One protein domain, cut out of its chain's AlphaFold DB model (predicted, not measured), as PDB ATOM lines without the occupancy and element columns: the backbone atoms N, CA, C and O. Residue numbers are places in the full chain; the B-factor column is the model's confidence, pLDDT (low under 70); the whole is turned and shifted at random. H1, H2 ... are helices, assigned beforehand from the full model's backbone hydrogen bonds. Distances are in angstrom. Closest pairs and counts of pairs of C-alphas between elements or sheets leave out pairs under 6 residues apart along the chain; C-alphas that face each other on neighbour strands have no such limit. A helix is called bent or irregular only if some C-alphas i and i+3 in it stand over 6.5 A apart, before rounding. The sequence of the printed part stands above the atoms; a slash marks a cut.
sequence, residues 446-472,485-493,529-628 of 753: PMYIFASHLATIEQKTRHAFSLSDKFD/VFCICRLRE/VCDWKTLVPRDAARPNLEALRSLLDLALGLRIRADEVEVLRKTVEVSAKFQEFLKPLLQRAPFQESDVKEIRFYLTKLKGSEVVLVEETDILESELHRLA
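Overview. This is residues 446 to 472, 485 to 493 and 529 to 628 of the 753 residues of the protein "PHD-type domain-containing protein" of Sugiyamaella lignohabitans (UniProt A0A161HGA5). An elongated body of helices: H1 and H4 meet near their ends and follow each other nearly in line, with the long H3 beside H1. H2 packs on H3 in a hairpin, and H5 packs on H4 and the last part of H3. The 136 printed residues hold five named helices, H1 to H5 in order, and no named strand; the class is all helix. The whole is compact, with a radius of gyration of the C-alphas of 16.0 A and spans of 53 by 31 by 28 A.

Along the chain. H1, residues 449 to 464, begins at C-alpha 449 (-79.797, -39.718, 91.074) and is 22.4 A long. H2 is residues 545 to 557. H3, residues 565 to 586, is 30.5 A long and only just irregular: C-alphas 581 and 584 are 6.9 A apart. H4, residues 593 to 608, is 23.3 A long and irregular, with C-alphas 594 and 597 7.2 A apart, and has a kink of 27 degrees near residue 600. H5, residues 614 to 627, ends at C-alpha 627 (-45.275, -58.016, 75.285).

Arrangement. H1, H3, H4 and H5 form a bundle, helices grouped along one another; H3 is the hub. With residues 567 to 575 alone it touches H1, the same way at a shallow tilt of 28 degrees; the closest C-alphas, Glu 458 and Thr 571, are 4.9 A apart. H1 touches H4 with residues 460 to 464 alone, opposite ways, C-alphas of Ala 464 and Lys 605 5.0 A apart. H2 and H3 are a hairpin at a steep tilt of 38 degrees, closest C-alphas Leu 548 and Val 572, 6.4 A. Every O i to N i+4 pair is within hydrogen-bond range in H1, H2 and H5, 16 of 18 in H3 and 10 of 12 in H4.

Size, cuts and confidence. Residues 473 to 484 and 494 to 528 are not printed; the gaps are 13.2 A and 18.6 A between C-alphas. Residues 529 to 544 hold no named element. No printed residue is under 70 in pLDDT.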
ATOM      1  N   PRO A 446     -80.172 -34.107  89.964       89.88
ATOM      2  CA  PRO A 446     -80.877 -34.098  91.248       89.88
ATOM      3  C   PRO A 446     -80.283 -35.089  92.261       89.88
ATOM      4  O   PRO A 446     -79.712 -36.109  91.880       89.88
ATOM      5  N   MET A 447     -80.435 -34.823  93.563       85.69
ATOM      6  CA  MET A 447     -79.769 -35.619  94.610       85.69
ATOM      7  C   MET A 447     -80.159 -37.106  94.587       85.69
ATOM      8  O   MET A 447     -79.280 -37.948  94.714       85.69
ATOM      9  N   TYR A 448     -81.422 -37.439  94.293       84.25
ATOM     10  CA  TYR A 448     -81.897 -38.831  94.203       84.25
ATOM     11  C   TYR A 448     -81.216 -39.667  93.097       84.25
ATOM     12  O   TYR A 448     -81.257 -40.897  93.133       84.25
ATOM     13  N   ILE A 449     -80.576 -39.024  92.111       89.56
ATOM     14  CA  ILE A 449     -79.797 -39.718  91.074       89.56
ATOM     15  C   ILE A 449     -78.515 -40.324  91.660       89.56
ATOM     16  O   ILE A 449     -78.010 -41.293  91.095       89.56
ATOM     17  N   PHE A 450     -78.012 -39.818  92.795       91.69
ATOM     18  CA  PHE A 450     -76.811 -40.349  93.438       91.69
ATOM     19  C   PHE A 450     -76.987 -41.830  93.803       91.69
ATOM     20  O   PHE A 450     -76.262 -42.664  93.264       91.69
ATOM     21  N   ALA A 451     -78.012 -42.167  94.596       89.31
ATOM     22  CA  ALA A 451     -78.356 -43.548  94.945       89.31
ATOM     23  C   ALA A 451     -78.525 -44.464  93.725       89.31
ATOM     24  O   ALA A 451     -77.918 -45.533  93.647       89.31
ATOM     25  N   SER A 452     -79.339 -44.041  92.752       92.38
ATOM     26  CA  SER A 452     -79.662 -44.858  91.575       92.38
ATOM     27  C   SER A 452     -78.437 -45.117  90.691       92.38
ATOM     28  O   SER A 452     -78.223 -46.242  90.224       92.38
ATOM     29  N   HIS A 453     -77.591 -44.102  90.486       93.56
ATOM     30  CA  HIS A 453     -76.388 -44.270  89.683       93.56
ATOM     31  C   HIS A 453     -75.313 -45.072  90.424       93.56
ATOM     32  O   HIS A 453     -74.701 -45.950  89.821       93.56
ATOM     33  N   LEU A 454     -75.151 -44.863  91.733       94.25
ATOM     34  CA  LEU A 454     -74.228 -45.636  92.563       94.25
ATOM     35  C   LEU A 454     -74.605 -47.128  92.609       94.25
ATOM     36  O   LEU A 454     -73.727 -47.974  92.491       94.25
ATOM     37  N   ALA A 455     -75.898 -47.467  92.657       94.75
ATOM     38  CA  ALA A 455     -76.362 -48.854  92.532       94.75
ATOM     39  C   ALA A 455     -76.060 -49.463  91.148       94.75
ATOM     40  O   ALA A 455     -75.742 -50.645  91.039       94.75
ATOM     41  N   THR A 456     -76.094 -48.651  90.086       94.50
ATOM     42  CA  THR A 456     -75.679 -49.085  88.738       94.50
ATOM     43  C   THR A 456     -74.166 -49.337  88.669       94.50
ATOM     44  O   THR A 456     -73.727 -50.285  88.014       94.50
ATOM     45  N   ILE A 457     -73.370 -48.501  89.347       95.31
ATOM     46  CA  ILE A 457     -71.912 -48.644  89.470       95.31
ATOM     47  C   ILE A 457     -71.574 -49.919  90.249       95.31
ATOM     48  O   ILE A 457     -70.792 -50.721  89.739       95.31
ATOM     49  N   GLU A 458     -72.200 -50.150  91.410       96.19
ATOM     50  CA  GLU A 458     -72.068 -51.386  92.199       96.19
ATOM     51  C   GLU A 458     -72.343 -52.612  91.326       96.19
ATOM     52  O   GLU A 458     -71.470 -53.465  91.169       96.19
ATOM     53  N   GLN A 459     -73.510 -52.655  90.674       96.19
ATOM     54  CA  GLN A 459     -73.962 -53.831  89.936       96.19
ATOM     55  C   GLN A 459     -73.001 -54.209  88.802       96.19
ATOM     56  O   GLN A 459     -72.650 -55.380  88.647       96.19
ATOM     57  N   LYS A 460     -72.577 -53.225  87.999       94.62
ATOM     58  CA  LYS A 460     -71.645 -53.444  86.883       94.62
ATOM     59  C   LYS A 460     -70.248 -53.821  87.372       94.62
ATOM     60  O   LYS A 460     -69.631 -54.720  86.807       94.62
ATOM     61  N   THR A 461     -69.778 -53.169  88.434       95.88
ATOM     62  CA  THR A 461     -68.487 -53.458  89.072       95.88
ATOM     63  C   THR A 461     -68.471 -54.878  89.632       95.88
ATOM     64  O   THR A 461     -67.541 -55.623  89.354       95.88
ATOM     65  N   ARG A 462     -69.537 -55.315  90.311       96.75
ATOM     66  CA  ARG A 462     -69.693 -56.676  90.848       96.75
ATOM     67  C   ARG A 462     -69.689 -57.765  89.772       96.75
ATOM     68  O   ARG A 462     -69.183 -58.851  90.034       96.75
ATOM     69  N   HIS A 463     -70.219 -57.499  88.575       94.69
ATOM     70  CA  HIS A 463     -70.092 -58.434  87.450       94.69
ATOM     71  C   HIS A 463     -68.651 -58.464  86.918       94.69
ATOM     72  O   HIS A 463     -68.034 -59.527  86.885       94.69
ATOM     73  N   ALA A 464     -68.079 -57.299  86.594       94.75
ATOM     74  CA  ALA A 464     -66.723 -57.195  86.055       94.75
ATOM     75  C   ALA A 464     -65.642 -57.744  87.008       94.75
ATOM     76  O   ALA A 464     -64.671 -58.346  86.563       94.75
ATOM     77  N   PHE A 465     -65.818 -57.578  88.318       96.62
ATOM     78  CA  PHE A 465     -64.877 -57.983  89.366       96.62
ATOM     79  C   PHE A 465     -65.273 -59.287  90.085       96.62
ATOM     80  O   PHE A 465     -64.765 -59.574  91.168       96.62
ATOM     81  N   SER A 466     -66.151 -60.114  89.499       95.06
ATOM     82  CA  SER A 466     -66.537 -61.396  90.110       95.06
ATOM     83  C   SER A 466     -65.328 -62.319  90.313       95.06
ATOM     84  O   SER A 466     -64.646 -62.662  89.348       95.06
ATOM     85  N   LEU A 467     -65.079 -62.760  91.549       94.31
ATOM     86  CA  LEU A 467     -63.941 -63.627  91.898       94.31
ATOM     87  C   LEU A 467     -64.107 -65.089  91.444       94.31
ATOM     88  O   LEU A 467     -63.136 -65.839  91.448       94.31
ATOM     89  N   SER A 468     -65.316 -65.502  91.050       90.81
ATOM     90  CA  SER A 468     -65.549 -66.826  90.449       90.81
ATOM     91  C   SER A 468     -65.050 -66.909  89.003       90.81
ATOM     92  O   SER A 468     -64.739 -67.990  88.517       90.81
ATOM     93  N   ASP A 469     -64.998 -65.765  88.324       90.75
ATOM     94  CA  ASP A 469     -64.580 -65.602  86.936       90.75
ATOM     95  C   ASP A 469     -63.072 -65.316  86.911       90.75
ATOM     96  O   ASP A 469     -62.626 -64.175  87.045       90.75
ATOM     97  N   LYS A 470     -62.270 -66.375  86.834       90.94
ATOM     98  CA  LYS A 470     -60.802 -66.331  86.896       90.94
ATOM     99  C   LYS A 470     -60.201 -66.879  85.607       90.94
ATOM    100  O   LYS A 470     -60.829 -67.698  84.940       90.94
ATOM    101  N   PHE A 471     -58.984 -66.454  85.286       90.81
ATOM    102  CA  PHE A 471     -58.253 -67.020  84.159       90.81
ATOM    103  C   PHE A 471     -57.928 -68.499  84.425       90.81
ATOM    104  O   PHE A 471     -57.479 -68.849  85.519       90.81
ATOM    105  N   ASP A 472     -58.151 -69.351  83.426       86.94
ATOM    106  CA  ASP A 472     -57.779 -70.765  83.443       86.94
ATOM    107  C   ASP A 472     -57.088 -71.113  82.110       86.94
ATOM    108  O   ASP A 472     -57.746 -71.112  81.066       86.94
ATOM    109  N   VAL A 485     -69.139 -66.450  80.239       91.31
ATOM    110  CA  VAL A 485     -69.207 -64.979  80.241       91.31
ATOM    111  C   VAL A 485     -68.254 -64.376  79.215       91.31
ATOM    112  O   VAL A 485     -67.112 -64.800  79.072       91.31
ATOM    113  N   PHE A 486     -68.728 -63.334  78.540       91.00
ATOM    114  CA  PHE A 486     -68.046 -62.662  77.441       91.00
ATOM    115  C   PHE A 486     -67.988 -61.148  77.683       91.00
ATOM    116  O   PHE A 486     -68.608 -60.620  78.617       91.00
ATOM    117  N   CYS A 487     -67.301 -60.441  76.781       94.38
ATOM    118  CA  CYS A 487     -67.179 -58.986  76.744       94.38
ATOM    119  C   CYS A 487     -66.516 -58.374  77.996       94.38
ATOM    120  O   CYS A 487     -66.303 -59.015  79.024       94.38
ATOM    121  N   ILE A 488     -66.234 -57.072  77.939       93.69
ATOM    122  CA  ILE A 488     -65.796 -56.283  79.097       93.69
ATOM    123  C   ILE A 488     -66.809 -56.317  80.257       93.69
ATOM    124  O   ILE A 488     -66.431 -56.200  81.414       93.69
ATOM    125  N   CYS A 489     -68.107 -56.499  79.992       93.81
ATOM    126  CA  CYS A 489     -69.128 -56.492  81.044       93.81
ATOM    127  C   CYS A 489     -69.210 -57.800  81.855       93.81
ATOM    128  O   CYS A 489     -69.935 -57.821  82.851       93.81
ATOM    129  N   ARG A 490     -68.489 -58.858  81.437       93.69
ATOM    130  CA  ARG A 490     -68.493 -60.206  82.036       93.69
ATOM    131  C   ARG A 490     -69.913 -60.755  82.226       93.69
ATOM    132  O   ARG A 490     -70.310 -61.190  83.304       93.69
ATOM    133  N   LEU A 491     -70.694 -60.701  81.147       92.62
ATOM    134  CA  LEU A 491     -72.049 -61.255  81.064       92.62
ATOM    135  C   LEU A 491     -72.129 -62.273  79.924       92.62
ATOM    136  O   LEU A 491     -71.344 -62.219  78.979       92.62
ATOM    137  N   ARG A 492     -73.112 -63.177  79.999       92.12
ATOM    138  CA  ARG A 492     -73.423 -64.128  78.920       92.12
ATOM    139  C   ARG A 492     -73.686 -63.434  77.578       92.12
ATOM    140  O   ARG A 492     -74.002 -62.241  77.525       92.12
ATOM    141  N   GLU A 493     -73.621 -64.205  76.499       90.44
ATOM    142  CA  GLU A 493     -73.967 -63.760  75.149       90.44
ATOM    143  C   GLU A 493     -75.331 -63.039  75.106       90.44
ATOM    144  O   GLU A 493     -76.301 -63.459  75.747       90.44
ATOM    145  N   VAL A 529     -59.084 -53.539  74.840       94.19
ATOM    146  CA  VAL A 529     -58.035 -54.235  75.598       94.19
ATOM    147  C   VAL A 529     -56.770 -54.410  74.760       94.19
ATOM    148  O   VAL A 529     -55.679 -54.305  75.301       94.19
ATOM    149  N   CYS A 530     -56.908 -54.672  73.456       92.06
ATOM    150  CA  CYS A 530     -55.773 -54.829  72.542       92.06
ATOM    151  C   CYS A 530     -55.360 -53.502  71.894       92.06
ATOM    152  O   CYS A 530     -54.181 -53.300  71.617       92.06
ATOM    153  N   ASP A 531     -56.319 -52.603  71.678       91.19
ATOM    154  CA  ASP A 531     -56.093 -51.224  71.266       91.19
ATOM    155  C   ASP A 531     -56.512 -50.276  72.399       91.19
ATOM    156  O   ASP A 531     -57.700 -50.111  72.682       91.19
ATOM    157  N   TRP A 532     -55.531 -49.628  73.030       86.88
ATOM    158  CA  TRP A 532     -55.766 -48.641  74.084       86.88
ATOM    159  C   TRP A 532     -56.380 -47.328  73.565       86.88
ATOM    160  O   TRP A 532     -57.010 -46.612  74.344       86.88
ATOM    161  N   LYS A 533     -56.253 -47.019  72.263       87.94
ATOM    162  CA  LYS A 533     -56.883 -45.853  71.616       87.94
ATOM    163  C   LYS A 533     -58.394 -46.062  71.441       87.94
ATOM    164  O   LYS A 533     -59.158 -45.095  71.437       87.94
ATOM    165  N   THR A 534     -58.852 -47.314  71.363       88.38
ATOM    166  CA  THR A 534     -60.277 -47.664  71.305       88.38
ATOM    167  C   THR A 534     -60.923 -47.561  72.692       88.38
ATOM    168  O   THR A 534     -60.899 -48.481  73.508       88.38
ATOM    169  N   LEU A 535     -61.548 -46.416  72.975       86.62
ATOM    170  CA  LEU A 535     -62.193 -46.148  74.265       86.62
ATOM    171  C   LEU A 535     -63.504 -46.929  74.462       86.62
ATOM    172  O   LEU A 535     -64.352 -47.006  73.572       86.62
ATOM    173  N   VAL A 536     -63.735 -47.417  75.687       89.62
ATOM    174  CA  VAL A 536     -65.045 -47.941  76.108       89.62
ATOM    175  C   VAL A 536     -66.036 -46.778  76.263       89.62
ATOM    176  O   VAL A 536     -65.801 -45.909  77.105       89.62
ATOM    177  N   PRO A 537     -67.178 -46.753  75.549       89.69
ATOM    178  CA  PRO A 537     -68.147 -45.672  75.700       89.69
ATOM    179  C   PRO A 537     -68.832 -45.704  77.072       89.69
ATOM    180  O   PRO A 537     -69.482 -46.687  77.433       89.69
ATOM    181  N   ARG A 538     -68.746 -44.601  77.819       88.12
ATOM    182  CA  ARG A 538     -69.387 -44.423  79.134       88.12
ATOM    183  C   ARG A 538     -70.379 -43.262  79.106       88.12
ATOM    184  O   ARG A 538     -70.232 -42.331  78.321       88.12
ATOM    185  N   ASP A 539     -71.381 -43.320  79.979       82.44
ATOM    186  CA  ASP A 539     -72.408 -42.273  80.128       82.44
ATOM    187  C   ASP A 539     -72.155 -41.377  81.364       82.44
ATOM    188  O   ASP A 539     -72.996 -40.550  81.731       82.44
ATOM    189  N   ALA A 540     -71.028 -41.583  82.052       87.12
ATOM    190  CA  ALA A 540     -70.583 -40.884  83.255       87.12
ATOM    191  C   ALA A 540     -69.062 -41.053  83.442       87.12
ATOM    192  O   ALA A 540     -68.452 -41.908  82.797       87.12
ATOM    193  N   ALA A 541     -68.464 -40.262  84.335       85.75
ATOM    194  CA  ALA A 541     -67.074 -40.445  84.748       85.75
ATOM    195  C   ALA A 541     -66.935 -41.672  85.665       85.75
ATOM    196  O   ALA A 541     -67.808 -41.930  86.496       85.75
ATOM    197  N   ARG A 542     -65.829 -42.409  85.525       89.50
ATOM    198  CA  ARG A 542     -65.501 -43.552  86.383       89.50
ATOM    199  C   ARG A 542     -64.792 -43.061  87.653       89.50
ATOM    200  O   ARG A 542     -63.723 -42.463  87.522       89.50
ATOM    201  N   PRO A 543     -65.321 -43.303  88.863       94.62
ATOM    202  CA  PRO A 543     -64.590 -43.014  90.091       94.62
ATOM    203  C   PRO A 543     -63.438 -44.012  90.280       94.62
ATOM    204  O   PRO A 543     -63.592 -45.201  89.993       94.62
ATOM    205  N   ASN A 544     -62.296 -43.562  90.800       94.50
ATOM    206  CA  ASN A 544     -61.260 -44.480  91.278       94.50
ATOM    207  C   ASN A 544     -61.600 -45.005  92.688       94.50
ATOM    208  O   ASN A 544     -62.411 -44.414  93.406       94.50
ATOM    209  N   LEU A 545     -61.009 -46.139  93.073       95.12
ATOM    210  CA  LEU A 545     -61.289 -46.767  94.370       95.12
ATOM    211  C   LEU A 545     -60.956 -45.848  95.557       95.12
ATOM    212  O   LEU A 545     -61.707 -45.812  96.528       95.12
ATOM    213  N   GLU A 546     -59.881 -45.067  95.465       95.00
ATOM    214  CA  GLU A 546     -59.425 -44.225  96.574       95.00
ATOM    215  C   GLU A 546     -60.357 -43.031  96.844       95.00
ATOM    216  O   GLU A 546     -60.654 -42.712  97.995       95.00
ATOM    217  N   ALA A 547     -60.940 -42.442  95.796       95.50
ATOM    218  CA  ALA A 547     -61.990 -41.436  95.929       95.50
ATOM    219  C   ALA A 547     -63.272 -42.017  96.549       95.50
ATOM    220  O   ALA A 547     -63.953 -41.319  97.300       95.50
ATOM    221  N   LEU A 548     -63.605 -43.287  96.273       96.19
ATOM    222  CA  LEU A 548     -64.747 -43.960  96.906       96.19
ATOM    223  C   LEU A 548     -64.477 -44.333  98.371       96.19
ATOM    224  O   LEU A 548     -65.396 -44.219  99.180       96.19
ATOM    225  N   ARG A 549     -63.242 -44.719  98.727       97.12
ATOM    226  CA  ARG A 549     -62.804 -44.902 100.125       97.12
ATOM    227  C   ARG A 549     -62.881 -43.592 100.900       97.12
ATOM    228  O   ARG A 549     -63.637 -43.509 101.859       97.12
ATOM    229  N   SER A 550     -62.236 -42.541 100.393       96.81
ATOM    230  CA  SER A 550     -62.280 -41.194 100.980       96.81
ATOM    231  C   SER A 550     -63.718 -40.692 101.172       96.81
ATOM    232  O   SER A 550     -64.058 -40.124 102.209       96.81
ATOM    233  N   LEU A 551     -64.601 -40.926 100.192       96.62
ATOM    234  CA  LEU A 551     -66.020 -40.576 100.294       96.62
ATOM    235  C   LEU A 551     -66.758 -41.417 101.352       96.62
ATOM    236  O   LEU A 551     -67.653 -40.894 102.015       96.62
ATOM    237  N   LEU A 552     -66.410 -42.696 101.517       96.62
ATOM    238  CA  LEU A 552     -66.991 -43.573 102.534       96.62
ATOM    239  C   LEU A 552     -66.545 -43.167 103.943       96.62
ATOM    240  O   LEU A 552     -67.390 -43.064 104.827       96.62
ATOM    241  N   ASP A 553     -65.263 -42.867 104.140       95.81
ATOM    242  CA  ASP A 553     -64.721 -42.442 105.436       95.81
ATOM    243  C   ASP A 553     -65.340 -41.114 105.890       95.81
ATOM    244  O   ASP A 553     -65.805 -40.998 107.028       95.81
ATOM    245  N   LEU A 554     -65.475 -40.151 104.965       95.62
ATOM    246  CA  LEU A 554     -66.249 -38.929 105.195       95.62
ATOM    247  C   LEU A 554     -67.689 -39.248 105.624       95.62
ATOM    248  O   LEU A 554     -68.169 -38.662 106.589       95.62
ATOM    249  N   ALA A 555     -68.362 -40.197 104.964       95.12
ATOM    250  CA  ALA A 555     -69.740 -40.568 105.292       95.12
ATOM    251  C   ALA A 555     -69.886 -41.111 106.724       95.12
ATOM    252  O   ALA A 555     -70.843 -40.772 107.418       95.12
ATOM    253  N   LEU A 556     -68.941 -41.942 107.173       93.75
ATOM    254  CA  LEU A 556     -68.957 -42.553 108.508       93.75
ATOM    255  C   LEU A 556     -68.667 -41.530 109.624       93.75
ATOM    256  O   LEU A 556     -69.144 -41.693 110.752       93.75
ATOM    257  N   GLY A 557     -67.953 -40.447 109.300       92.56
ATOM    258  CA  GLY A 557     -67.760 -39.292 110.180       92.56
ATOM    259  C   GLY A 557     -69.005 -38.411 110.368       92.56
ATOM    260  O   GLY A 557     -69.064 -37.644 111.328       92.56
ATOM    261  N   LEU A 558     -70.020 -38.516 109.500       94.56
ATOM    262  CA  LEU A 558     -71.219 -37.675 109.572       94.56
ATOM    263  C   LEU A 558     -72.215 -38.154 110.636       94.56
ATOM    264  O   LEU A 558     -72.457 -39.347 110.834       94.56
ATOM    265  N   ARG A 559     -72.861 -37.186 111.290       94.81
ATOM    266  CA  ARG A 559     -73.897 -37.408 112.315       94.81
ATOM    267  C   ARG A 559     -75.258 -37.838 111.754       94.81
ATOM    268  O   ARG A 559     -76.140 -38.221 112.514       94.81
ATOM    269  N   ILE A 560     -75.425 -37.778 110.433       96.00
ATOM    270  CA  ILE A 560     -76.657 -38.111 109.712       96.00
ATOM    271  C   ILE A 560     -76.325 -39.184 108.677       96.00
ATOM    272  O   ILE A 560     -75.375 -39.035 107.911       96.00
ATOM    273  N   ARG A 561     -77.122 -40.256 108.623       94.56
ATOM    274  CA  ARG A 561     -76.959 -41.331 107.638       94.56
ATOM    275  C   ARG A 561     -77.682 -40.999 106.330       94.56
ATOM    276  O   ARG A 561     -78.891 -40.767 106.322       94.56
ATOM    277  N   ALA A 562     -76.960 -41.055 105.216       92.94
ATOM    278  CA  ALA A 562     -77.550 -41.137 103.881       92.94
ATOM    279  C   ALA A 562     -77.814 -42.599 103.479       92.94
ATOM    280  O   ALA A 562     -77.095 -43.510 103.898       92.94
ATOM    281  N   ASP A 563     -78.832 -42.821 102.646       89.31
ATOM    282  CA  ASP A 563     -79.220 -44.161 102.185       89.31
ATOM    283  C   ASP A 563     -78.160 -44.756 101.228       89.31
ATOM    284  O   ASP A 563     -78.000 -45.972 101.126       89.31
ATOM    285  N   GLU A 564     -77.392 -43.895 100.556       92.94
ATOM    286  CA  GLU A 564     -76.331 -44.245  99.610       92.94
ATOM    287  C   GLU A 564     -75.114 -44.935 100.241       92.94
ATOM    288  O   GLU A 564     -74.389 -45.648  99.544       92.94
ATOM    289  N   VAL A 565     -74.880 -44.750 101.546       94.31
ATOM    290  CA  VAL A 565     -73.647 -45.196 102.222       94.31
ATOM    291  C   VAL A 565     -73.475 -46.714 102.169       94.31
ATOM    292  O   VAL A 565     -72.361 -47.205 102.008       94.31
ATOM    293  N   GLU A 566     -74.566 -47.475 102.228       93.06
ATOM    294  CA  GLU A 566     -74.509 -48.939 102.176       93.06
ATOM    295  C   GLU A 566     -74.174 -49.470 100.771       93.06
ATOM    296  O   GLU A 566     -73.471 -50.471 100.619       93.06
ATOM    297  N   VAL A 567     -74.617 -48.775  99.720       95.00
ATOM    298  CA  VAL A 567     -74.247 -49.104  98.333       95.00
ATOM    299  C   VAL A 567     -72.799 -48.687  98.058       95.00
ATOM    300  O   VAL A 567     -72.057 -49.423  97.402       95.00
ATOM    301  N   LEU A 568     -72.361 -47.551  98.615       96.62
ATOM    302  CA  LEU A 568     -70.964 -47.112  98.565       96.62
ATOM    303  C   LEU A 568     -70.043 -48.144  99.226       96.62
ATOM    304  O   LEU A 568     -69.072 -48.573  98.606       96.62
ATOM    305  N   ARG A 569     -70.392 -48.602 100.438       96.38
ATOM    306  CA  ARG A 569     -69.658 -49.633 101.184       96.38
ATOM    307  C   ARG A 569     -69.465 -50.901 100.353       96.38
ATOM    308  O   ARG A 569     -68.332 -51.345 100.198       96.38
ATOM    309  N   LYS A 570     -70.538 -51.431  99.753       96.50
ATOM    310  CA  LYS A 570     -70.481 -52.613  98.870       96.50
ATOM    311  C   LYS A 570     -69.607 -52.390  97.640       96.50
ATOM    312  O   LYS A 570     -68.806 -53.251  97.293       96.50
ATOM    313  N   THR A 571     -69.712 -51.219  97.014       96.81
ATOM    314  CA  THR A 571     -68.899 -50.860  95.840       96.81
ATOM    315  C   THR A 571     -67.404 -50.831  96.178       96.81
ATOM    316  O   THR A 571     -66.591 -51.386  95.435       96.81
ATOM    317  N   VAL A 572     -67.043 -50.234  97.322       97.81
ATOM    318  CA  VAL A 572     -65.668 -50.211  97.846       97.81
ATOM    319  C   VAL A 572     -65.200 -51.621  98.210       97.81
ATOM    320  O   VAL A 572     -64.105 -52.006  97.817       97.81
ATOM    321  N   GLU A 573     -66.025 -52.417  98.893       97.31
ATOM    322  CA  GLU A 573     -65.693 -53.785  99.312       97.31
ATOM    323  C   GLU A 573     -65.429 -54.719  98.119       97.31
ATOM    324  O   GLU A 573     -64.412 -55.412  98.095       97.31
ATOM    325  N   VAL A 574     -66.306 -54.720  97.109       97.12
ATOM    326  CA  VAL A 574     -66.135 -55.503  95.871       97.12
ATOM    327  C   VAL A 574     -64.840 -55.111  95.158       97.12
ATOM    328  O   VAL A 574     -64.057 -55.977  94.769       97.12
ATOM    329  N   SER A 575     -64.591 -53.808  95.025       97.06
ATOM    330  CA  SER A 575     -63.405 -53.282  94.344       97.06
ATOM    331  C   SER A 575     -62.115 -53.588  95.109       97.06
ATOM    332  O   SER A 575     -61.134 -54.006  94.503       97.06
ATOM    333  N   ALA A 576     -62.123 -53.455  96.438       97.38
ATOM    334  CA  ALA A 576     -60.980 -53.758  97.296       97.38
ATOM    335  C   ALA A 576     -60.664 -55.263  97.341       97.38
ATOM    336  O   ALA A 576     -59.497 -55.638  97.304       97.38
ATOM    337  N   LYS A 577     -61.680 -56.140  97.355       97.69
ATOM    338  CA  LYS A 577     -61.471 -57.597  97.264       97.69
ATOM    339  C   LYS A 577     -60.856 -58.011  95.929       97.69
ATOM    340  O   LYS A 577     -60.004 -58.894  95.909       97.69
ATOM    341  N   PHE A 578     -61.259 -57.379  94.826       97.62
ATOM    342  CA  PHE A 578     -60.667 -57.644  93.514       97.62
ATOM    343  C   PHE A 578     -59.255 -57.059  93.373       97.62
ATOM    344  O   PHE A 578     -58.380 -57.730  92.833       97.62
ATOM    345  N   GLN A 579     -58.999 -55.875  93.940       96.81
ATOM    346  CA  GLN A 579     -57.648 -55.325  94.093       96.81
ATOM    347  C   GLN A 579     -56.734 -56.306  94.850       96.81
ATOM    348  O   GLN A 579     -55.672 -56.663  94.348       96.81
ATOM    349  N   GLU A 580     -57.160 -56.808  96.016       96.94
ATOM    350  CA  GLU A 580     -56.379 -57.779  96.798       96.94
ATOM    351  C   GLU A 580     -56.134 -59.085  96.027       96.94
ATOM    352  O   GLU A 580     -55.030 -59.622  96.049       96.94
ATOM    353  N   PHE A 581     -57.142 -59.565  95.293       96.44
ATOM    354  CA  PHE A 581     -57.040 -60.742  94.431       96.44
ATOM    355  C   PHE A 581     -56.037 -60.565  93.275       96.44
ATOM    356  O   PHE A 581     -55.377 -61.533  92.901       96.44
ATOM    357  N   LEU A 582     -55.886 -59.356  92.720       95.62
ATOM    358  CA  LEU A 582     -54.913 -59.080  91.656       95.62
ATOM    359  C   LEU A 582     -53.472 -58.909  92.162       95.62
ATOM    360  O   LEU A 582     -52.544 -59.132  91.384       95.62
ATOM    361  N   LYS A 583     -53.236 -58.558  93.435       95.25
ATOM    362  CA  LYS A 583     -51.872 -58.312  93.950       95.25
ATOM    363  C   LYS A 583     -50.866 -59.444  93.662       95.25
ATOM    364  O   LYS A 583     -49.781 -59.117  93.181       95.25
ATOM    365  N   PRO A 584     -51.175 -60.743  93.872       94.38
ATOM    366  CA  PRO A 584     -50.231 -61.826  93.578       94.38
ATOM    367  C   PRO A 584     -49.905 -61.963  92.085       94.38
ATOM    368  O   PRO A 584     -48.809 -62.394  91.738       94.38
ATOM    369  N   LEU A 585     -50.835 -61.587  91.197       92.69
ATOM    370  CA  LEU A 585     -50.583 -61.546  89.756       92.69
ATOM    371  C   LEU A 585     -49.599 -60.423  89.421       92.69
ATOM    372  O   LEU A 585     -48.609 -60.661  88.742       92.69
ATOM    373  N   LEU A 586     -49.848 -59.212  89.921       93.38
ATOM    374  CA  LEU A 586     -49.036 -58.026  89.624       93.38
ATOM    375  C   LEU A 586     -47.607 -58.142  90.172       93.38
ATOM    376  O   LEU A 586     -46.661 -57.687  89.534       93.38
ATOM    377  N   GLN A 587     -47.429 -58.831  91.302       92.00
ATOM    378  CA  GLN A 587     -46.117 -59.158  91.876       92.00
ATOM    379  C   GLN A 587     -45.257 -60.093  91.003       92.00
ATOM    380  O   GLN A 587     -44.074 -60.260  91.292       92.00
ATOM    381  N   ARG A 588     -45.818 -60.692  89.942       91.44
ATOM    382  CA  ARG A 588     -45.086 -61.512  88.963       91.44
ATOM    383  C   ARG A 588     -44.450 -60.694  87.829       91.44
ATOM    384  O   ARG A 588     -43.700 -61.261  87.040       91.44
ATOM    385  N   ALA A 589     -44.712 -59.388  87.745       85.69
ATOM    386  CA  ALA A 589     -44.075 -58.522  86.755       85.69
ATOM    387  C   ALA A 589     -42.533 -58.486  86.935       85.69
ATOM    388  O   ALA A 589     -42.059 -58.426  88.074       85.69
ATOM    389  N   PRO A 590     -41.730 -58.478  85.851       88.69
ATOM    390  CA  PRO A 590     -42.139 -58.434  84.446       88.69
ATOM    391  C   PRO A 590     -42.657 -59.783  83.919       88.69
ATOM    392  O   PRO A 590     -42.027 -60.831  84.074       88.69
ATOM    393  N   PHE A 591     -43.799 -59.735  83.238       93.25
ATOM    394  CA  PHE A 591     -44.484 -60.900  82.680       93.25
ATOM    395  C   PHE A 591     -43.771 -61.475  81.443       93.25
ATOM    396  O   PHE A 591     -42.941 -60.814  80.808       93.25
ATOM    397  N   GLN A 592     -44.111 -62.711  81.081       92.62
ATOM    398  CA  GLN A 592     -43.606 -63.413  79.896       92.62
ATOM    399  C   GLN A 592     -44.654 -63.432  78.770       92.62
ATOM    400  O   GLN A 592     -45.840 -63.225  79.013       92.62
ATOM    401  N   GLU A 593     -44.255 -63.735  77.530       89.31
ATOM    402  CA  GLU A 593     -45.185 -63.802  76.381       89.31
ATOM    403  C   GLU A 593     -46.342 -64.802  76.590       89.31
ATOM    404  O   GLU A 593     -47.456 -64.578  76.114       89.31
ATOM    405  N   SER A 594     -46.121 -65.867  77.372       89.69
ATOM    406  CA  SER A 594     -47.161 -66.823  77.779       89.69
ATOM    407  C   SER A 594     -48.308 -66.190  78.572       89.69
ATOM    408  O   SER A 594     -49.429 -66.696  78.543       89.69
ATOM    409  N   ASP A 595     -48.046 -65.079  79.262       93.00
ATOM    410  CA  ASP A 595     -48.987 -64.425  80.174       93.00
ATOM    411  C   ASP A 595     -49.940 -63.463  79.449       93.00
ATOM    412  O   ASP A 595     -50.917 -63.001  80.034       93.00
ATOM    413  N   VAL A 596     -49.715 -63.176  78.160       92.88
ATOM    414  CA  VAL A 596     -50.499 -62.196  77.380       92.88
ATOM    415  C   VAL A 596     -52.004 -62.495  77.400       92.88
ATOM    416  O   VAL A 596     -52.811 -61.564  77.461       92.88
ATOM    417  N   LYS A 597     -52.413 -63.772  77.402       92.31
ATOM    418  CA  LYS A 597     -53.833 -64.156  77.529       92.31
ATOM    419  C   LYS A 597     -54.406 -63.820  78.914       92.31
ATOM    420  O   LYS A 597     -55.519 -63.305  78.998       92.31
ATOM    421  N   GLU A 598     -53.644 -64.048  79.980       94.25
ATOM    422  CA  GLU A 598     -54.042 -63.738  81.357       94.25
ATOM    423  C   GLU A 598     -54.123 -62.222  81.596       94.25
ATOM    424  O   GLU A 598     -55.099 -61.721  82.157       94.25
ATOM    425  N   ILE A 599     -53.144 -61.471  81.085       94.94
ATOM    426  CA  ILE A 599     -53.127 -60.003  81.130       94.94
ATOM    427  C   ILE A 599     -54.356 -59.437  80.402       94.94
ATOM    428  O   ILE A 599     -55.086 -58.621  80.966       94.94
ATOM    429  N   ARG A 600     -54.651 -59.909  79.179       94.88
ATOM    430  CA  ARG A 600     -55.853 -59.508  78.421       94.88
ATOM    431  C   ARG A 600     -57.149 -59.867  79.155       94.88
ATOM    432  O   ARG A 600     -58.079 -59.060  79.163       94.88
ATOM    433  N   PHE A 601     -57.214 -61.025  79.812       95.19
ATOM    434  CA  PHE A 601     -58.367 -61.428  80.622       95.19
ATOM    435  C   PHE A 601     -58.628 -60.436  81.769       95.19
ATOM    436  O   PHE A 601     -59.731 -59.898  81.887       95.19
ATOM    437  N   TYR A 602     -57.618 -60.112  82.582       96.56
ATOM    438  CA  TYR A 602     -57.813 -59.191  83.707       96.56
ATOM    439  C   TYR A 602     -57.966 -57.725  83.273       96.56
ATOM    440  O   TYR A 602     -58.780 -57.010  83.860       96.56
ATOM    441  N   LEU A 603     -57.333 -57.292  82.177       95.44
ATOM    442  CA  LEU A 603     -57.626 -55.992  81.554       95.44
ATOM    443  C   LEU A 603     -59.059 -55.897  81.020       95.44
ATOM    444  O   LEU A 603     -59.679 -54.841  81.136       95.44
ATOM    445  N   THR A 604     -59.631 -56.988  80.499       95.44
ATOM    446  CA  THR A 604     -61.048 -57.035  80.087       95.44
ATOM    447  C   THR A 604     -61.972 -56.718  81.265       95.44
ATOM    448  O   THR A 604     -62.924 -55.950  81.118       95.44
ATOM    449  N   LYS A 605     -61.645 -57.226  82.461       96.31
ATOM    450  CA  LYS A 605     -62.358 -56.928  83.713       96.31
ATOM    451  C   LYS A 605     -62.140 -55.485  84.189       96.31
ATOM    452  O   LYS A 605     -63.108 -54.785  84.495       96.31
ATOM    453  N   LEU A 606     -60.893 -55.008  84.196       95.81
ATOM    454  CA  LEU A 606     -60.522 -53.646  84.616       95.81
ATOM    455  C   LEU A 606     -61.122 -52.554  83.718       95.81
ATOM    456  O   LEU A 606     -61.664 -51.569  84.225       95.81
ATOM    457  N   LYS A 607     -61.104 -52.741  82.394       93.00
ATOM    458  CA  LYS A 607     -61.760 -51.845  81.425       93.00
ATOM    459  C   LYS A 607     -63.285 -52.001  81.410       93.00
ATOM    460  O   LYS A 607     -63.974 -51.111  80.913       93.00
ATOM    461  N   GLY A 608     -63.816 -53.091  81.966       92.81
ATOM    462  CA  GLY A 608     -65.243 -53.382  82.114       92.81
ATOM    463  C   GLY A 608     -65.932 -52.704  83.291       92.81
ATOM    464  O   GLY A 608     -67.015 -52.131  83.125       92.81
ATOM    465  N   SER A 609     -65.281 -52.714  84.450       95.06
ATOM    466  CA  SER A 609     -65.780 -52.107  85.686       95.06
ATOM    467  C   SER A 609     -66.122 -50.618  85.537       95.06
ATOM    468  O   SER A 609     -65.535 -49.906  84.721       95.06
ATOM    469  N   GLU A 610     -67.078 -50.126  86.330       94.56
ATOM    470  CA  GLU A 610     -67.323 -48.680  86.447       94.56
ATOM    471  C   GLU A 610     -66.352 -48.024  87.445       94.56
ATOM    472  O   GLU A 610     -66.093 -46.832  87.326       94.56
ATOM    473  N   VAL A 611     -65.752 -48.788  88.367       96.00
ATOM    474  CA  VAL A 611     -64.687 -48.312  89.270       96.00
ATOM    475  C   VAL A 611     -63.317 -48.490  88.614       96.00
ATOM    476  O   VAL A 611     -63.078 -49.494  87.939       96.00
ATOM    477  N   VAL A 612     -62.415 -47.522  88.790       94.50
ATOM    478  CA  VAL A 612     -61.019 -47.585  88.322       94.50
ATOM    479  C   VAL A 612     -60.097 -48.092  89.434       94.50
ATOM    480  O   VAL A 612     -60.089 -47.541  90.537       94.50
ATOM    481  N   LEU A 613     -59.291 -49.103  89.113       96.06
ATOM    482  CA  LEU A 613     -58.122 -49.532  89.883       96.06
ATOM    483  C   LEU A 613     -56.890 -49.037  89.112       96.06
ATOM    484  O   LEU A 613     -56.575 -49.588  88.060       96.06
ATOM    485  N   VAL A 614     -56.344 -47.885  89.515       92.94
ATOM    486  CA  VAL A 614     -55.437 -47.078  88.673       92.94
ATOM    487  C   VAL A 614     -54.099 -47.785  88.473       92.94
ATOM    488  O   VAL A 614     -53.743 -48.083  87.340       92.94
ATOM    489  N   GLU A 615     -53.415 -48.123  89.567       91.94
ATOM    490  CA  GLU A 615     -52.102 -48.782  89.551       91.94
ATOM    491  C   GLU A 615     -52.162 -50.128  88.814       91.94
ATOM    492  O   GLU A 615     -51.326 -50.436  87.970       91.94
ATOM    493  N   GLU A 616     -53.205 -50.912  89.080       94.81
ATOM    494  CA  GLU A 616     -53.426 -52.236  88.505       94.81
ATOM    495  C   GLU A 616     -53.713 -52.180  87.000       94.81
ATOM    496  O   GLU A 616     -53.320 -53.083  86.259       94.81
ATOM    497  N   THR A 617     -54.393 -51.123  86.545       93.88
ATOM    498  CA  THR A 617     -54.641 -50.881  85.119       93.88
ATOM    499  C   THR A 617     -53.357 -50.427  84.433       93.88
ATOM    500  O   THR A 617     -52.967 -51.033  83.440       93.88
ATOM    501  N   ASP A 618     -52.656 -49.438  84.994       92.56
ATOM    502  CA  ASP A 618     -51.435 -48.870  84.410       92.56
ATOM    503  C   ASP A 618     -50.316 -49.922  84.283       92.56
ATOM    504  O   ASP A 618     -49.665 -50.005  83.237       92.56
ATOM    505  N   ILE A 619     -50.140 -50.795  85.286       93.19
ATOM    506  CA  ILE A 619     -49.181 -51.915  85.234       93.19
ATOM    507  C   ILE A 619     -49.532 -52.895  84.105       93.19
ATOM    508  O   ILE A 619     -48.670 -53.233  83.291       93.19
ATOM    509  N   LEU A 620     -50.784 -53.362  84.034       94.69
ATOM    510  CA  LEU A 620     -51.173 -54.380  83.055       94.69
ATOM    511  C   LEU A 620     -51.245 -53.833  81.622       94.69
ATOM    512  O   LEU A 620     -50.895 -54.558  80.694       94.69
ATOM    513  N   GLU A 621     -51.650 -52.574  81.418       92.69
ATOM    514  CA  GLU A 621     -51.624 -51.940  80.091       92.69
ATOM    515  C   GLU A 621     -50.183 -51.728  79.601       92.69
ATOM    516  O   GLU A 621     -49.887 -52.017  78.439       92.69
ATOM    517  N   SER A 622     -49.267 -51.328  80.491       91.19
ATOM    518  CA  SER A 622     -47.834 -51.198  80.184       91.19
ATOM    519  C   SER A 622     -47.195 -52.538  79.817       91.19
ATOM    520  O   SER A 622     -46.484 -52.640  78.818       91.19
ATOM    521  N   GLU A 623     -47.470 -53.590  80.591       92.94
ATOM    522  CA  GLU A 623     -46.916 -54.924  80.347       92.94
ATOM    523  C   GLU A 623     -47.528 -55.596  79.110       92.94
ATOM    524  O   GLU A 623     -46.805 -56.246  78.351       92.94
ATOM    525  N   LEU A 624     -48.822 -55.384  78.831       93.12
ATOM    526  CA  LEU A 624     -49.425 -55.826  77.571       93.12
ATOM    527  C   LEU A 624     -48.792 -55.116  76.373       93.12
ATOM    528  O   LEU A 624     -48.486 -55.765  75.376       93.12
ATOM    529  N   HIS A 625     -48.571 -53.803  76.470       90.94
ATOM    530  CA  HIS A 625     -47.895 -53.040  75.427       90.94
ATOM    531  C   HIS A 625     -46.451 -53.522  75.216       90.94
ATOM    532  O   HIS A 625     -46.030 -53.678  74.075       90.94
ATOM    533  N   ARG A 626     -45.711 -53.840  76.287       91.75
ATOM    534  CA  ARG A 626     -44.344 -54.380  76.195       91.75
ATOM    535  C   ARG A 626     -44.282 -55.757  75.521       91.75
ATOM    536  O   ARG A 626     -43.320 -56.033  74.811       91.75
ATOM    537  N   LEU A 627     -45.264 -56.627  75.770       92.12
ATOM    538  CA  LEU A 627     -45.275 -58.016  75.285       92.12
ATOM    539  C   LEU A 627     -45.979 -58.209  73.933       92.12
ATOM    540  O   LEU A 627     -45.640 -59.127  73.193       92.12
ATOM    541  N   ALA A 628     -46.974 -57.382  73.616       88.88
ATOM    542  CA  ALA A 628     -47.766 -57.478  72.391       88.88
ATOM    543  C   ALA A 628     -48.165 -56.077  71.867       88.88
ATOM    544  O   ALA A 628     -49.358 -55.753  71.832       88.88
TER     545      ALA A 628